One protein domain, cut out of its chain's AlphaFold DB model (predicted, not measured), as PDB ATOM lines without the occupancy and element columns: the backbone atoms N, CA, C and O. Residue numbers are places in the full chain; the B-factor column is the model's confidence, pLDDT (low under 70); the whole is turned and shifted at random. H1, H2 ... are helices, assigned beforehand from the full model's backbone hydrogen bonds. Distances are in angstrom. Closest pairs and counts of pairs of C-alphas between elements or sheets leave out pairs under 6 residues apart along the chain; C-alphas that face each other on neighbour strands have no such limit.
ATOM      1  N   LEU A  28      29.211  25.773  16.468       60.09
ATOM      2  CA  LEU A  28      28.963  26.670  15.334       60.09
ATOM      3  C   LEU A  28      29.427  26.166  13.944       60.09
ATOM      4  O   LEU A  28      28.723  26.461  12.980       60.09
ATOM      5  N   PRO A  29      30.520  25.390  13.765       69.31
ATOM      6  CA  PRO A  29      30.961  24.983  12.431       69.31
ATOM      7  C   PRO A  29      29.998  23.991  11.782       69.31
ATOM      8  O   PRO A  29      29.861  24.014  10.566       69.31
ATOM      9  N   VAL A  30      29.293  23.174  12.570       72.69
ATOM     10  CA  VAL A  30      28.297  22.230  12.044       72.69
ATOM     11  C   VAL A  30      27.089  22.988  11.504       72.69
ATOM     12  O   VAL A  30      26.672  22.748  10.376       72.69
ATOM     13  N   VAL A  31      26.580  23.964  12.264       74.44
ATOM     14  CA  VAL A  31      25.438  24.791  11.843       74.44
ATOM     15  C   VAL A  31      25.792  25.634  10.618       74.44
ATOM     16  O   VAL A  31      24.996  25.726   9.689       74.44
ATOM     17  N   VAL A  32      26.993  26.220  10.589       73.69
ATOM     18  CA  VAL A  32      27.443  27.050   9.466       73.69
ATOM     19  C   VAL A  32      27.676  26.205   8.217       73.69
ATOM     20  O   VAL A  32      27.137  26.568   7.177       73.69
ATOM     21  N   ALA A  33      28.397  25.079   8.310       74.81
ATOM     22  CA  ALA A  33      28.624  24.173   7.179       74.81
ATOM     23  C   ALA A  33      27.294  23.682   6.589       74.81
ATOM     24  O   ALA A  33      27.083  23.734   5.376       74.81
ATOM     25  N   PHE A  34      26.363  23.316   7.468       70.75
ATOM     26  CA  PHE A  34      25.028  22.889   7.093       70.75
ATOM     27  C   PHE A  34      24.220  24.006   6.408       70.75
ATOM     28  O   PHE A  34      23.609  23.788   5.360       70.75
ATOM     29  N   ALA A  35      24.233  25.224   6.960       78.62
ATOM     30  CA  ALA A  35      23.553  26.369   6.359       78.62
ATOM     31  C   ALA A  35      24.124  26.699   4.972       78.62
ATOM     32  O   ALA A  35      23.358  26.982   4.050       78.62
ATOM     33  N   THR A  36      25.447  26.606   4.789       76.31
ATOM     34  CA  THR A  36      26.069  26.767   3.469       76.31
ATOM     35  C   THR A  36      25.606  25.712   2.471       76.31
ATOM     36  O   THR A  36      25.277  26.090   1.347       76.31
ATOM     37  N   ASP A  37      25.502  24.438   2.859       79.31
ATOM     38  CA  ASP A  37      25.027  23.379   1.958       79.31
ATOM     39  C   ASP A  37      23.581  23.623   1.511       79.31
ATOM     40  O   ASP A  37      23.280  23.554   0.317       79.31
ATOM     41  N   VAL A  38      22.694  24.006   2.437       78.81
ATOM     42  CA  VAL A  38      21.307  24.364   2.102       78.81
ATOM     43  C   VAL A  38      21.265  25.575   1.173       78.81
ATOM     44  O   VAL A  38      20.581  25.523   0.150       78.81
ATOM     45  N   CYS A  39      22.024  26.636   1.473       77.06
ATOM     46  CA  CYS A  39      22.094  27.832   0.633       77.06
ATOM     47  C   CYS A  39      22.550  27.499  -0.794       77.06
ATOM     48  O   CYS A  39      21.887  27.916  -1.750       77.06
ATOM     49  N   VAL A  40      23.620  26.710  -0.949       75.19
ATOM     50  CA  VAL A  40      24.131  26.261  -2.255       75.19
ATOM     51  C   VAL A  40      23.059  25.481  -3.015       75.19
ATOM     52  O   VAL A  40      22.830  25.754  -4.195       75.19
ATOM     53  N   LEU A  41      22.336  24.585  -2.341       77.94
ATOM     54  CA  LEU A  41      21.280  23.772  -2.942       77.94
ATOM     55  C   LEU A  41      20.099  24.636  -3.426       77.94
ATOM     56  O   LEU A  41      19.622  24.461  -4.551       77.94
ATOM     57  N   THR A  42      19.687  25.646  -2.647       78.81
ATOM     58  CA  THR A  42      18.686  26.637  -3.087       78.81
ATOM     59  C   THR A  42      19.155  27.473  -4.272       78.81
ATOM     60  O   THR A  42      18.383  27.661  -5.211       78.81
ATOM     61  N   ILE A  43      20.401  27.958  -4.269       77.38
ATOM     62  CA  ILE A  43      20.950  28.746  -5.384       77.38
ATOM     63  C   ILE A  43      20.963  27.903  -6.661       77.38
ATOM     64  O   ILE A  43      20.566  28.390  -7.720       77.38
ATOM     65  N   MET A  44      21.342  26.627  -6.561       76.38
ATOM     66  CA  MET A  44      21.344  25.700  -7.691       76.38
ATOM     67  C   MET A  44      19.929  25.497  -8.259       76.38
ATOM     68  O   MET A  44      19.736  25.554  -9.474       76.38
ATOM     69  N   LEU A  45      18.920  25.359  -7.389       74.06
ATOM     70  CA  LEU A  45      17.506  25.275  -7.778       74.06
ATOM     71  C   LEU A  45      16.991  26.563  -8.436       74.06
ATOM     72  O   LEU A  45      16.245  26.502  -9.418       74.06
ATOM     73  N   VAL A  46      17.379  27.730  -7.916       79.50
ATOM     74  CA  VAL A  46      17.001  29.036  -8.477       79.50
ATOM     75  C   VAL A  46      17.658  29.247  -9.842       79.50
ATOM     76  O   VAL A  46      16.971  29.641 -10.785       79.50
ATOM     77  N   GLY A  47      18.943  28.909  -9.988       75.69
ATOM     78  CA  GLY A  47      19.654  28.959 -11.269       75.69
ATOM     79  C   GLY A  47      18.982  28.092 -12.337       75.69
ATOM     80  O   GLY A  47      18.807  28.521 -13.478       75.69
ATOM     81  N   LEU A  48      18.483  26.923 -11.936       70.44
ATOM     82  CA  LEU A  48      17.699  26.037 -12.794       70.44
ATOM     83  C   LEU A  48      16.334  26.613 -13.192       70.44
ATOM     84  O   LEU A  48      15.863  26.365 -14.303       70.44
ATOM     85  N   LYS A  49      15.698  27.411 -12.326       72.50
ATOM     86  CA  LYS A  49      14.455  28.117 -12.678       72.50
ATOM     87  C   LYS A  49      14.683  29.299 -13.618       72.50
ATOM     88  O   LYS A  49      13.784  29.590 -14.407       72.50
ATOM     89  N   LEU A  50      15.838  29.959 -13.538       73.25
ATOM     90  CA  LEU A  50      16.189  31.094 -14.397       73.25
ATOM     91  C   LEU A  50      16.583  30.644 -15.814       73.25
ATOM     92  O   LEU A  50      16.213  31.301 -16.782       73.25
ATOM     93  N   HIS A  51      17.215  29.476 -15.967       65.75
ATOM     94  CA  HIS A  51      17.540  28.868 -17.270       65.75
ATOM     95  C   HIS A  51      16.354  28.126 -17.932       65.75
ATOM     96  O   HIS A  51      16.498  27.051 -18.519       65.75
ATOM     97  N   LYS A  52      15.148  28.702 -17.867       58.06
ATOM     98  CA  LYS A  52      13.928  28.174 -18.506       58.06
ATOM     99  C   LYS A  52      13.959  28.381 -20.030       58.06
ATOM    100  O   LYS A  52      13.301  29.270 -20.559       58.06
ATOM    101  N   GLY A  53      14.722  27.546 -20.735       66.38
ATOM    102  CA  GLY A  53      14.821  27.560 -22.202       66.38
ATOM    103  C   GLY A  53      14.133  26.401 -22.936       66.38
ATOM    104  O   GLY A  53      13.997  26.467 -24.150       66.38
ATOM    105  N   SER A  54      13.688  25.332 -22.261       62.34
ATOM    106  CA  SER A  54      13.114  24.163 -22.953       62.34
ATOM    107  C   SER A  54      12.005  23.488 -22.135       62.34
ATOM    108  O   SER A  54      12.217  23.025 -21.012       62.34
ATOM    109  N   GLY A  55      10.782  23.507 -22.674       69.19
ATOM    110  CA  GLY A  55       9.517  23.364 -21.937       69.19
ATOM    111  C   GLY A  55       9.157  21.976 -21.391       69.19
ATOM    112  O   GLY A  55       8.197  21.868 -20.629       69.19
ATOM    113  N   THR A  56       9.896  20.916 -21.721       74.25
ATOM    114  CA  THR A  56       9.585  19.542 -21.277       74.25
ATOM    115  C   THR A  56      10.454  19.073 -20.112       74.25
ATOM    116  O   THR A  56       9.943  18.447 -19.183       74.25
ATOM    117  N   LEU A  57      11.737  19.451 -20.086       67.88
ATOM    118  CA  LEU A  57      12.666  19.053 -19.022       67.88
ATOM    119  C   LEU A  57      12.307  19.704 -17.676       67.88
ATOM    120  O   LEU A  57      12.327  19.061 -16.631       67.88
ATOM    121  N   VAL A  58      11.879  20.966 -17.712       67.62
ATOM    122  CA  VAL A  58      11.496  21.742 -16.522       67.62
ATOM    123  C   VAL A  58      10.298  21.123 -15.797       67.62
ATOM    124  O   VAL A  58      10.201  21.219 -14.576       67.62
ATOM    125  N   LYS A  59       9.389  20.464 -16.524       73.62
ATOM    126  CA  LYS A  59       8.176  19.863 -15.953       73.62
ATOM    127  C   LYS A  59       8.492  18.584 -15.166       73.62
ATOM    128  O   LYS A  59       7.968  18.391 -14.073       73.62
ATOM    129  N   LEU A  60       9.408  17.767 -15.689       72.69
ATOM    130  CA  LEU A  60       9.941  16.577 -15.016       72.69
ATOM    131  C   LEU A  60      10.793  16.949 -13.799       72.69
ATOM    132  O   LEU A  60      10.627  16.389 -12.715       72.69
ATOM    133  N   MET A  61      11.643  17.960 -13.959       70.12
ATOM    134  CA  MET A  61      12.541  18.425 -12.906       70.12
ATOM    135  C   MET A  61      11.800  19.174 -11.792       70.12
ATOM    136  O   MET A  61      12.234  19.136 -10.646       70.12
ATOM    137  N   ALA A  62      10.650  19.793 -12.083       76.25
ATOM    138  CA  ALA A  62       9.779  20.367 -11.061       76.25
ATOM    139  C   ALA A  62       9.186  19.284 -10.147       76.25
ATOM    140  O   ALA A  62       9.203  19.449  -8.933       76.25
ATOM    141  N   HIS A  63       8.717  18.164 -10.700       79.19
ATOM    142  CA  HIS A  63       8.177  17.076  -9.880       79.19
ATOM    143  C   HIS A  63       9.265  16.368  -9.078       79.19
ATOM    144  O   HIS A  63       9.121  16.191  -7.870       79.19
ATOM    145  N   GLN A  64      10.371  16.003  -9.729       75.06
ATOM    146  CA  GLN A  64      11.467  15.333  -9.037       75.06
ATOM    147  C   GLN A  64      12.130  16.263  -8.021       75.06
ATOM    148  O   GLN A  64      12.341  15.862  -6.882       75.06
ATOM    149  N   GLY A  65      12.380  17.523  -8.380       77.44
ATOM    150  CA  GLY A  65      12.984  18.511  -7.487       77.44
ATOM    151  C   GLY A  65      12.133  18.812  -6.255       77.44
ATOM    152  O   GLY A  65      12.680  18.937  -5.167       77.44
ATOM    153  N   VAL A  66      10.802  18.864  -6.389       78.38
ATOM    154  CA  VAL A  66       9.905  19.044  -5.234       78.38
ATOM    155  C   VAL A  66       9.925  17.817  -4.323       78.38
ATOM    156  O   VAL A  66       9.972  17.981  -3.110       78.38
ATOM    157  N   ILE A  67       9.953  16.599  -4.872       79.44
ATOM    158  CA  ILE A  67      10.067  15.377  -4.059       79.44
ATOM    159  C   ILE A  67      11.397  15.367  -3.297       79.44
ATOM    160  O   ILE A  67      11.401  15.160  -2.086       79.44
ATOM    161  N   TRP A  68      12.510  15.673  -3.967       77.50
ATOM    162  CA  TRP A  68      13.823  15.780  -3.323       77.50
ATOM    163  C   TRP A  68      13.873  16.883  -2.264       77.50
ATOM    164  O   TRP A  68      14.473  16.691  -1.211       77.50
ATOM    165  N   PHE A  69      13.193  18.005  -2.497       77.56
ATOM    166  CA  PHE A  69      13.075  19.088  -1.527       77.56
ATOM    167  C   PHE A  69      12.262  18.679  -0.292       77.56
ATOM    168  O   PHE A  69      12.682  18.940   0.832       77.56
ATOM    169  N   MET A  70      11.137  17.985  -0.482       79.12
ATOM    170  CA  MET A  70      10.323  17.473   0.625       79.12
ATOM    171  C   MET A  70      11.077  16.416   1.436       79.12
ATOM    172  O   MET A  70      11.014  16.441   2.662       79.12
ATOM    173  N   ILE A  71      11.838  15.534   0.776       76.75
ATOM    174  CA  ILE A  71      12.723  14.570   1.445       76.75
ATOM    175  C   ILE A  71      13.798  15.314   2.244       76.75
ATOM    176  O   ILE A  71      13.986  15.024   3.422       76.75
ATOM    177  N   ALA A  72      14.455  16.315   1.654       78.25
ATOM    178  CA  ALA A  72      15.465  17.109   2.350       78.25
ATOM    179  C   ALA A  72      14.894  17.792   3.604       78.25
ATOM    180  O   ALA A  72      15.506  17.712   4.663       78.25
ATOM    181  N   ILE A  73      13.696  18.383   3.526       81.69
ATOM    182  CA  ILE A  73      13.021  18.983   4.689       81.69
ATOM    183  C   ILE A  73      12.658  17.927   5.739       81.69
ATOM    184  O   ILE A  73      12.878  18.147   6.931       81.69
ATOM    185  N   ALA A  74      12.116  16.781   5.320       78.19
ATOM    186  CA  ALA A  74      11.696  15.721   6.234       78.19
ATOM    187  C   ALA A  74      12.874  15.128   7.023       78.19
ATOM    188  O   ALA A  74      12.719  14.826   8.202       78.19
ATOM    189  N   PHE A  75      14.053  15.010   6.405       74.81
ATOM    190  CA  PHE A  75      15.284  14.595   7.089       74.81
ATOM    191  C   PHE A  75      15.970  15.740   7.853       74.81
ATOM    192  O   PHE A  75      16.707  15.488   8.807       74.81
ATOM    193  N   TYR A  76      15.700  16.994   7.487       73.50
ATOM    194  CA  TYR A  76      16.266  18.175   8.137       73.50
ATOM    195  C   TYR A  76      15.692  18.428   9.534       73.50
ATOM    196  O   TYR A  76      16.450  18.646  10.479       73.50
ATOM    197  N   ILE A  77      14.365  18.366   9.685       79.69
ATOM    198  CA  ILE A  77      13.692  18.664  10.960       79.69
ATOM    199  C   ILE A  77      14.209  17.765  12.108       79.69
ATOM    200  O   ILE A  77      14.552  18.313  13.159       79.69
ATOM    201  N   PRO A  78      14.358  16.433  11.937       74.12
ATOM    202  CA  PRO A  78      14.938  15.552  12.953       74.12
ATOM    203  C   PRO A  78      16.386  15.900  13.299       74.12
ATOM    204  O   PRO A  78      16.764  15.872  14.463       74.12
ATOM    205  N   SER A  79      17.208  16.256  12.309       73.12
ATOM    206  CA  SER A  79      18.618  16.569  12.555       73.12
ATOM    207  C   SER A  79      18.778  17.849  13.374       73.12
ATOM    208  O   SER A  79      19.553  17.866  14.327       73.12
ATOM    209  N   VAL A  80      18.006  18.897  13.069       74.44
ATOM    210  CA  VAL A  80      18.038  20.143  13.850       74.44
ATOM    211  C   VAL A  80      17.471  19.931  15.242       74.44
ATOM    212  O   VAL A  80      18.065  20.403  16.204       74.44
ATOM    213  N   THR A  81      16.357  19.211  15.367       76.69
ATOM    214  CA  THR A  81      15.760  18.932  16.681       76.69
ATOM    215  C   THR A  81      16.675  18.082  17.554       76.69
ATOM    216  O   THR A  81      16.788  18.386  18.733       76.69
ATOM    217  N   LEU A  82      17.401  17.109  16.994       71.62
ATOM    218  CA  LEU A  82      18.412  16.333  17.724       71.62
ATOM    219  C   LEU A  82      19.627  17.163  18.154       71.62
ATOM    220  O   LEU A  82      20.221  16.868  19.181       71.62
ATOM    221  N   VAL A  83      20.004  18.192  17.391       71.50
ATOM    222  CA  VAL A  83      21.081  19.119  17.784       71.50
ATOM    223  C   VAL A  83      20.599  20.130  18.830       71.50
ATOM    224  O   VAL A  83      21.383  20.546  19.677       71.50
ATOM    225  N   TYR A  84      19.330  20.541  18.768       70.50
ATOM    226  CA  TYR A  84      18.732  21.487  19.714       70.50
ATOM    227  C   TYR A  84      18.365  20.832  21.048       70.50
ATOM    228  O   TYR A  84      18.453  21.469  22.092       70.50
ATOM    229  N   LEU A  85      17.976  19.555  21.013       68.50
ATOM    230  CA  LEU A  85      17.898  18.677  22.174       68.50
ATOM    231  C   LEU A  85      19.321  18.262  22.547       68.50
ATOM    232  O   LEU A  85      19.727  17.114  22.375       68.50
TER     233      LEU A  85
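AT A GLANCE: This is residues 28 to 85 of the 201 residues of an uncharacterized protein of Grifola frondosa (UniProt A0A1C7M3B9). Two long helices make a narrow U: H1 runs along the long axis for 32.7 A, the link of residues 51 to 56 turns the chain round beyond its end, and H2 folds back beside H1 with a gap between them. The printed part has 58 residues, with two named helices in the order H1, H2 and no named strand, and the class is all helix. It is loose, with a radius of gyration of the C-alphas of 14.3 A, and its outline is a rod of 45 by 19 by 8 A.

HOW THE PARTS SIT: H1, residues 28 to 50, and H2, residues 57 to 84, are near each other, with 16 pairs of C-alphas within 10 A; the closest are 8.0 A apart. A short link of 6 residues joins them. Every O i to N i+4 pair is within hydrogen-bond range in H1, and 22 of 24 are in H2.

IN THESE COORDINATES: H1 begins at C-alpha 28, (28.963, 26.670, 15.334), and measures 32.7 A from first to last C-alpha. H2 measures 39.3 A and ends at C-alpha 84, (18.732, 21.487, 19.714).

THE WHOLE: The C-alphas farthest apart, of Ser 54 and Leu 85, are 45.7 A apart. The printed part has no cut. Confidence is under 70 at residues 28 to 29, 51 to 55, 57 to 58 and 85.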